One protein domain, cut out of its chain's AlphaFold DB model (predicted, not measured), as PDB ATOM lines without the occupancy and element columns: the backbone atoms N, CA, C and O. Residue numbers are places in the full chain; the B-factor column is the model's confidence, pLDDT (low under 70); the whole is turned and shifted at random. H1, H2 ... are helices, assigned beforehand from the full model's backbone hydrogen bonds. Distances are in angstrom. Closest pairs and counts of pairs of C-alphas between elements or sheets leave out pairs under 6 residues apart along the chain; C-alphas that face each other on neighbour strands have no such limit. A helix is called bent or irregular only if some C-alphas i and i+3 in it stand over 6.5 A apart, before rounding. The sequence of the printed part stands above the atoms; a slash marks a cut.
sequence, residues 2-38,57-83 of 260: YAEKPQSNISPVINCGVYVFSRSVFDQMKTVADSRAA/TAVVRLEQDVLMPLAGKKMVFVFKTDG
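What this domain is: This is residues 2 to 38 and 57 to 83 of the 260 residues of the protein "Hypothetical protein" of Erythrolobus madagascarensis (UniProt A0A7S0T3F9). What is the picture? There is little regular structure: helix H1 forms one end, H2 crosses beside it at a steep angle, and loops, among them residues 2 to 15 and 77 to 83, form the other end. What is it made of? The printed part has 64 residues with two named helices, H1 then H2, and no named strand; the class is all helix, with under half of the residues in named elements. It is loose, with a radius of gyration of the C-alphas of 13.4 A and spans of 40 by 29 by 20 A.

How they stand to each other: How does H1, residues 25 to 38, stand to H2, residues 62 to 72? H1 touches H2 with residues 28 to 32 alone; the closest C-alphas, of Met 29 and Val 66, are 6.7 A apart. They run opposite ways at a steep tilt of 69 degrees, only just short of about perpendicular. Are their backbones within hydrogen-bond range? Every O i to N i+4 pair is in H1, but 4 of 7 in H2.

Where its parts are: Where is H1? It begins at C-alpha 25 (110.981, 134.368, 148.676) and is 20.1 A long. Where is H2? It ends at C-alpha 72 (97.061, 140.798, 149.486) and is 14.7 A long. It is neither bent nor irregular, but only just: C-alphas 65 and 68 are 6.5 A apart.

The domain as a whole: How large is it? The two C-alphas farthest apart, of Ala 38 and Gly 83, are 43.0 A apart. Where is the cut? Residues 39 to 56, in the link from H1 to H2, are not printed; C-alphas 38 and 57 are 10.3 A apart. Where is confidence low? Residues 57 to 58 have pLDDT under 70.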
ATOM      1  N   TYR A   2      98.040 145.583 143.513       79.06
ATOM      2  CA  TYR A   2      98.983 145.433 142.399       79.06
ATOM      3  C   TYR A   2      98.188 144.984 141.173       79.06
ATOM      4  O   TYR A   2      97.405 144.045 141.282       79.06
ATOM      5  N   ALA A   3      98.362 145.660 140.040       79.44
ATOM      6  CA  ALA A   3      97.678 145.331 138.796       79.44
ATOM      7  C   ALA A   3      98.707 145.188 137.680       79.44
ATOM      8  O   ALA A   3      99.496 146.103 137.441       79.44
ATOM      9  N   GLU A   4      98.688 144.058 136.982       80.62
ATOM     10  CA  GLU A   4      99.505 143.889 135.790       80.62
ATOM     11  C   GLU A   4      98.735 144.374 134.564       80.62
ATOM     12  O   GLU A   4      97.663 143.858 134.265       80.62
ATOM     13  N   LYS A   5      99.303 145.359 133.855       79.25
ATOM     14  CA  LYS A   5      98.791 145.890 132.577       79.25
ATOM     15  C   LYS A   5      97.271 146.155 132.592       79.25
ATOM     16  O   LYS A   5      96.543 145.594 131.771       79.25
ATOM     17  N   PRO A   6      96.775 146.994 133.517       81.25
ATOM     18  CA  PRO A   6      95.352 147.293 133.572       81.25
ATOM     19  C   PRO A   6      94.894 148.051 132.321       81.25
ATOM     20  O   PRO A   6      95.633 148.869 131.775       81.25
ATOM     21  N   GLN A   7      93.662 147.791 131.878       83.38
ATOM     22  CA  GLN A   7      93.076 148.474 130.717       83.38
ATOM     23  C   GLN A   7      92.720 149.940 131.001       83.38
ATOM     24  O   GLN A   7      92.682 150.757 130.085       83.38
ATOM     25  N   SER A   8      92.471 150.278 132.265       87.06
ATOM     26  CA  SER A   8      92.241 151.643 132.733       87.06
ATOM     27  C   SER A   8      93.426 152.139 133.563       87.06
ATOM     28  O   SER A   8      94.190 151.353 134.129       87.06
ATOM     29  N   ASN A   9      93.594 153.460 133.651       85.06
ATOM     30  CA  ASN A   9      94.597 154.037 134.538       85.06
ATOM     31  C   ASN A   9      94.163 153.826 135.997       85.06
ATOM     32  O   ASN A   9      93.175 154.404 136.444       85.06
ATOM     33  N   ILE A  10      94.902 152.979 136.715       84.94
ATOM     34  CA  ILE A  10      94.660 152.692 138.135       84.94
ATOM     35  C   ILE A  10      95.544 153.567 139.036       84.94
ATOM     36  O   ILE A  10      95.144 153.915 140.143       84.94
ATOM     37  N   SER A  11      96.767 153.884 138.604       85.94
ATOM     38  CA  SER A  11      97.755 154.602 139.411       85.94
ATOM     39  C   SER A  11      98.861 155.203 138.535       85.94
ATOM     40  O   SER A  11      99.271 154.563 137.564       85.94
ATOM     41  N   PRO A  12      99.419 156.372 138.906       84.56
ATOM     42  CA  PRO A  12     100.627 156.913 138.283       84.56
ATOM     43  C   PRO A  12     101.916 156.191 138.723       84.56
ATOM     44  O   PRO A  12     102.977 156.441 138.159       84.56
ATOM     45  N   VAL A  13     101.857 155.320 139.739       88.00
ATOM     46  CA  VAL A  13     103.011 154.539 140.212       88.00
ATOM     47  C   VAL A  13     103.098 153.234 139.429       88.00
ATOM     48  O   VAL A  13     102.193 152.402 139.503       88.00
ATOM     49  N   ILE A  14     104.208 153.047 138.716       88.56
ATOM     50  CA  ILE A  14     104.476 151.853 137.909       88.56
ATOM     51  C   ILE A  14     105.521 150.949 138.565       88.56
ATOM     52  O   ILE A  14     106.396 151.402 139.305       88.56
ATOM     53  N   ASN A  15     105.447 149.654 138.265       89.69
ATOM     54  CA  ASN A  15     106.488 148.708 138.640       89.69
ATOM     55  C   ASN A  15     107.742 148.945 137.783       89.69
ATOM     56  O   ASN A  15     107.685 148.864 136.557       89.69
ATOM     57  N   CYS A  16     108.865 149.218 138.446       90.50
ATOM     58  CA  CYS A  16     110.152 149.508 137.816       90.50
ATOM     59  C   CYS A  16     111.012 148.257 137.550       90.50
ATOM     60  O   CYS A  16     112.108 148.383 137.005       90.50
ATOM     61  N   GLY A  17     110.552 147.065 137.953       90.00
ATOM     62  CA  GLY A  17     111.266 145.795 137.766       90.00
ATOM     63  C   GLY A  17     112.482 145.604 138.679       90.00
ATOM     64  O   GLY A  17     113.310 144.737 138.416       90.00
ATOM     65  N   VAL A  18     112.608 146.411 139.735       91.94
ATOM     66  CA  VAL A  18     113.675 146.306 140.739       91.94
ATOM     67  C   VAL A  18     113.065 145.808 142.036       91.94
ATOM     68  O   VAL A  18     112.115 146.399 142.550       91.94
ATOM     69  N   TYR A  19     113.626 144.729 142.573       93.00
ATOM     70  CA  TYR A  19     113.077 144.053 143.736       93.00
ATOM     71  C   TYR A  19     114.166 143.745 144.759       93.00
ATOM     72  O   TYR A  19     115.286 143.380 144.404       93.00
ATOM     73  N   VAL A  20     113.808 143.846 146.037       93.81
ATOM     74  CA  VAL A  20     114.637 143.413 147.163       93.81
ATOM     75  C   VAL A  20     113.821 142.410 147.963       93.81
ATOM     76  O   VAL A  20     112.724 142.724 148.420       93.81
ATOM     77  N   PHE A  21     114.351 141.200 148.116       93.31
ATOM     78  CA  PHE A  21     113.664 140.102 148.785       93.31
ATOM     79  C   PHE A  21     114.479 139.567 149.960       93.31
ATOM     80  O   PHE A  21     115.706 139.478 149.896       93.31
ATOM     81  N   SER A  22     113.791 139.126 151.011       92.06
ATOM     82  CA  SER A  22     114.364 138.175 151.961       92.06
ATOM     83  C   SER A  22     114.528 136.804 151.295       92.06
ATOM     84  O   SER A  22     113.804 136.459 150.360       92.06
ATOM     85  N   ARG A  23     115.438 135.971 151.819       93.75
ATOM     86  CA  ARG A  23     115.679 134.613 151.285       93.75
ATOM     87  C   ARG A  23     114.423 133.729 151.269       93.75
ATOM     88  O   ARG A  23     114.318 132.854 150.421       93.75
ATOM     89  N   SER A  24     113.448 134.004 152.137       90.38
ATOM     90  CA  SER A  24     112.162 133.295 152.196       90.38
ATOM     91  C   SER A  24     111.317 133.405 150.918       90.38
ATOM     92  O   SER A  24     110.335 132.682 150.770       90.38
ATOM     93  N   VAL A  25     111.659 134.300 149.980       90.06
ATOM     94  CA  VAL A  25     110.981 134.368 148.676       90.06
ATOM     95  C   VAL A  25     111.139 133.069 147.881       90.06
ATOM     96  O   VAL A  25     110.221 132.683 147.163       90.06
ATOM     97  N   PHE A  26     112.258 132.357 148.045       91.44
ATOM     98  CA  PHE A  26     112.501 131.105 147.331       91.44
ATOM     99  C   PHE A  26     111.557 129.986 147.790       91.44
ATOM    100  O   PHE A  26     111.101 129.204 146.959       91.44
ATOM    101  N   ASP A  27     111.167 129.964 149.069       91.25
ATOM    102  CA  ASP A  27     110.172 129.015 149.590       91.25
ATOM    103  C   ASP A  27     108.782 129.279 148.990       91.25
ATOM    104  O   ASP A  27     108.043 128.351 148.649       91.25
ATOM    105  N   GLN A  28     108.438 130.559 148.799       87.19
ATOM    106  CA  GLN A  28     107.204 130.957 148.115       87.19
ATOM    107  C   GLN A  28     107.237 130.543 146.641       87.19
ATOM    108  O   GLN A  28     106.285 129.940 146.152       87.19
ATOM    109  N   MET A  29     108.347 130.803 145.944       90.38
ATOM    110  CA  MET A  29     108.531 130.397 144.548       90.38
ATOM    111  C   MET A  29     108.434 128.880 144.378       90.38
ATOM    112  O   MET A  29     107.762 128.417 143.459       90.38
ATOM    113  N   LYS A  30     109.051 128.107 145.280       90.00
ATOM    114  CA  LYS A  30     108.964 126.644 145.278       90.00
ATOM    115  C   LYS A  30     107.525 126.169 145.462       90.00
ATOM    116  O   LYS A  30     107.053 125.355 144.679       90.00
ATOM    117  N   THR A  31     106.815 126.727 146.440       89.25
ATOM    118  CA  THR A  31     105.410 126.385 146.705       89.25
ATOM    119  C   THR A  31     104.526 126.636 145.478       89.25
ATOM    120  O   THR A  31     103.688 125.807 145.123       89.25
ATOM    121  N   VAL A  32     104.729 127.769 144.798       88.50
ATOM    122  CA  VAL A  32     104.019 128.122 143.559       88.50
ATOM    123  C   VAL A  32     104.360 127.158 142.421       88.50
ATOM    124  O   VAL A  32     103.461 126.719 141.702       88.50
ATOM    125  N   ALA A  33     105.638 126.806 142.263       86.56
ATOM    126  CA  ALA A  33     106.088 125.880 141.228       86.56
ATOM    127  C   ALA A  33     105.501 124.474 141.432       86.56
ATOM    128  O   ALA A  33     104.924 123.914 140.501       86.56
ATOM    129  N   ASP A  34     105.573 123.952 142.661       86.81
ATOM    130  CA  ASP A  34     105.034 122.642 143.033       86.81
ATOM    131  C   ASP A  34     103.507 122.604 142.806       86.81
ATOM    132  O   ASP A  34     102.978 121.645 142.240       86.81
ATOM    133  N   SER A  35     102.797 123.690 143.146       83.81
ATOM    134  CA  SER A  35     101.348 123.814 142.914       83.81
ATOM    135  C   SER A  35     100.984 123.804 141.425       83.81
ATOM    136  O   SER A  35      99.995 123.182 141.035       83.81
ATOM    137  N   ARG A  36     101.776 124.463 140.567       79.44
ATOM    138  CA  ARG A  36     101.561 124.435 139.111       79.44
ATOM    139  C   ARG A  36     101.848 123.067 138.505       79.44
ATOM    140  O   ARG A  36     101.078 122.622 137.658       79.44
ATOM    141  N   ALA A  37     102.923 122.413 138.935       78.31
ATOM    142  CA  ALA A  37     103.267 121.074 138.471       78.31
ATOM    143  C   ALA A  37     102.153 120.069 138.811       78.31
ATOM    144  O   ALA A  37     101.734 119.296 137.951       78.31
ATOM    145  N   ALA A  38     101.608 120.147 140.031       77.75
ATOM    146  CA  ALA A  38     100.478 119.326 140.456       77.75
ATOM    147  C   ALA A  38      99.215 119.590 139.615       77.75
ATOM    148  O   ALA A  38      98.612 118.643 139.111       77.75
ATOM    149  N   THR A  57     104.462 124.504 130.803       55.75
ATOM    150  CA  THR A  57     104.511 123.590 131.980       55.75
ATOM    151  C   THR A  57     105.417 123.958 133.166       55.75
ATOM    152  O   THR A  57     105.283 123.323 134.206       55.75
ATOM    153  N   ALA A  58     106.306 124.954 133.103       63.62
ATOM    154  CA  ALA A  58     107.233 125.215 134.228       63.62
ATOM    155  C   ALA A  58     107.537 126.701 134.489       63.62
ATOM    156  O   ALA A  58     108.529 127.041 135.129       63.62
ATOM    157  N   VAL A  59     106.703 127.613 133.984       76.94
ATOM    158  CA  VAL A  59     106.965 129.053 134.101       76.94
ATOM    159  C   VAL A  59     106.262 129.620 135.335       76.94
ATOM    160  O   VAL A  59     105.032 129.711 135.392       76.94
ATOM    161  N   VAL A  60     107.061 130.021 136.325       84.25
ATOM    162  CA  VAL A  60     106.622 130.838 137.464       84.25
ATOM    163  C   VAL A  60     106.808 132.309 137.098       84.25
ATOM    164  O   VAL A  60     107.922 132.756 136.831       84.25
ATOM    165  N   ARG A  61     105.713 133.067 137.074       86.44
ATOM    166  CA  ARG A  61     105.687 134.508 136.811       86.44
ATOM    167  C   ARG A  61     105.773 135.242 138.140       86.44
ATOM    168  O   ARG A  61     104.869 135.140 138.966       86.44
ATOM    169  N   LEU A  62     106.851 135.995 138.343       88.88
ATOM    170  CA  LEU A  62     107.111 136.689 139.605       88.88
ATOM    171  C   LEU A  62     105.954 137.625 139.983       88.88
ATOM    172  O   LEU A  62     105.446 137.574 141.098       88.88
ATOM    173  N   GLU A  63     105.504 138.453 139.048       88.12
ATOM    174  CA  GLU A  63     104.487 139.474 139.281       88.12
ATOM    175  C   GLU A  63     103.114 138.870 139.600       88.12
ATOM    176  O   GLU A  63     102.452 139.297 140.549       88.12
ATOM    177  N   GLN A  64     102.697 137.870 138.821       86.31
ATOM    178  CA  GLN A  64     101.368 137.265 138.930       86.31
ATOM    179  C   GLN A  64     101.298 136.222 140.033       86.31
ATOM    180  O   GLN A  64     100.379 136.253 140.846       86.31
ATOM    181  N   ASP A  65     102.253 135.297 140.062       87.25
ATOM    182  CA  ASP A  65     102.139 134.115 140.904       87.25
ATOM    183  C   ASP A  65     102.751 134.335 142.298       87.25
ATOM    184  O   ASP A  65     102.384 133.640 143.241       87.25
ATOM    185  N   VAL A  66     103.662 135.307 142.458       89.00
ATOM    186  CA  VAL A  66     104.345 135.569 143.739       89.00
ATOM    187  C   VAL A  66     103.945 136.924 144.325       89.00
ATOM    188  O   VAL A  66     103.427 136.986 145.440       89.00
ATOM    189  N   LEU A  67     104.138 138.028 143.597       89.06
ATOM    190  CA  LEU A  67     103.936 139.374 144.149       89.06
ATOM    191  C   LEU A  67     102.463 139.697 144.405       89.06
ATOM    192  O   LEU A  67     102.142 140.263 145.449       89.06
ATOM    193  N   MET A  68     101.562 139.336 143.490       86.88
ATOM    194  CA  MET A  68     100.137 139.645 143.629       86.88
ATOM    195  C   MET A  68      99.496 138.960 144.860       86.88
ATOM    196  O   MET A  68      98.865 139.672 145.651       86.88
ATOM    197  N   PRO A  69      99.716 137.653 145.135       86.00
ATOM    198  CA  PRO A  69      99.250 137.028 146.376       86.00
ATOM    199  C   PRO A  69      99.874 137.632 147.641       86.00
ATOM    200  O   PRO A  69      99.185 137.829 148.644       86.00
ATOM    201  N   LEU A  70     101.173 137.957 147.611       86.44
ATOM    202  CA  LEU A  70     101.867 138.560 148.755       86.44
ATOM    203  C   LEU A  70     101.402 139.998 149.031       86.44
ATOM    204  O   LEU A  70     101.351 140.418 150.191       86.44
ATOM    205  N   ALA A  71     101.009 140.743 147.997       85.44
ATOM    206  CA  ALA A  71     100.445 142.081 148.137       85.44
ATOM    207  C   ALA A  71      99.112 142.055 148.904       85.44
ATOM    208  O   ALA A  71      98.867 142.936 149.730       85.44
ATOM    209  N   GLY A  72      98.284 141.020 148.703       81.19
ATOM    210  CA  GLY A  72      97.061 140.798 149.486       81.19
ATOM    211  C   GLY A  72      97.331 140.508 150.968       81.19
ATOM    212  O   GLY A  72      96.543 140.887 151.831       81.19
ATOM    213  N   LYS A  73      98.490 139.912 151.277       86.69
ATOM    214  CA  LYS A  73      98.935 139.573 152.640       86.69
ATOM    215  C   LYS A  73      99.716 140.695 153.341       86.69
ATOM    216  O   LYS A  73     100.234 140.473 154.429       86.69
ATOM    217  N   LYS A  74      99.818 141.891 152.736       83.19
ATOM    218  CA  LYS A  74     100.624 143.029 153.234       83.19
ATOM    219  C   LYS A  74     102.113 142.697 153.445       83.19
ATOM    220  O   LYS A  74     102.759 143.269 154.317       83.19
ATOM    221  N   MET A  75     102.661 141.784 152.642       85.25
ATOM    222  CA  MET A  75     104.074 141.381 152.708       85.25
ATOM    223  C   MET A  75     104.963 142.079 151.670       85.25
ATOM    224  O   MET A  75     106.179 141.911 151.685       85.25
ATOM    225  N   VAL A  76     104.364 142.843 150.755       87.69
ATOM    226  CA  VAL A  76     105.075 143.594 149.716       87.69
ATOM    227  C   VAL A  76     105.022 145.075 150.063       87.69
ATOM    228  O   VAL A  76     103.943 145.627 150.278       87.69
ATOM    229  N   PHE A  77     106.189 145.710 150.077       89.56
ATOM    230  CA  PHE A  77     106.350 147.143 150.295       89.56
ATOM    231  C   PHE A  77     106.836 147.806 149.009       89.56
ATOM    232  O   PHE A  77     107.516 147.182 148.196       89.56
ATOM    233  N   VAL A  78     106.476 149.075 148.823       90.69
ATOM    234  CA  VAL A  78     106.860 149.856 147.646       90.69
ATOM    235  C   VAL A  78     107.824 150.945 148.087       90.69
ATOM    236  O   VAL A  78     107.477 151.776 148.923       90.69
ATOM    237  N   PHE A  79     109.017 150.953 147.500       91.75
ATOM    238  CA  PHE A  79     109.917 152.096 147.561       91.75
ATOM    239  C   PHE A  79     109.707 152.939 146.303       91.75
ATOM    240  O   PHE A  79     109.906 152.453 145.189       91.75
ATOM    241  N   LYS A  80     109.266 154.187 146.473       92.94
ATOM    242  CA  LYS A  80     109.087 155.120 145.360       92.94
ATOM    243  C   LYS A  80     110.394 155.873 145.134       92.94
ATOM    244  O   LYS A  80     110.930 156.457 146.068       92.94
ATOM    245  N   THR A  81     110.880 155.863 143.898       89.06
ATOM    246  CA  THR A  81     111.985 156.727 143.472       89.06
ATOM    247  C   THR A  81     111.438 158.038 142.913       89.06
ATOM    248  O   THR A  81     110.413 158.034 142.228       89.06
ATOM    249  N   ASP A  82     112.126 159.141 143.199       86.44
ATOM    250  CA  ASP A  82     111.868 160.457 142.598       86.44
ATOM    251  C   ASP A  82     112.819 160.750 141.420       86.44
ATOM    252  O   ASP A  82     112.710 161.785 140.765       86.44
ATOM    253  N   GLY A  83     113.758 159.838 141.141       84.62
ATOM    254  CA  GLY A  83     114.653 159.913 139.987       84.62
ATOM    255  C   GLY A  83     113.977 159.499 138.677       84.62
ATOM    256  O   GLY A  83     112.856 158.985 138.660       84.62
TER     257      GLY A  83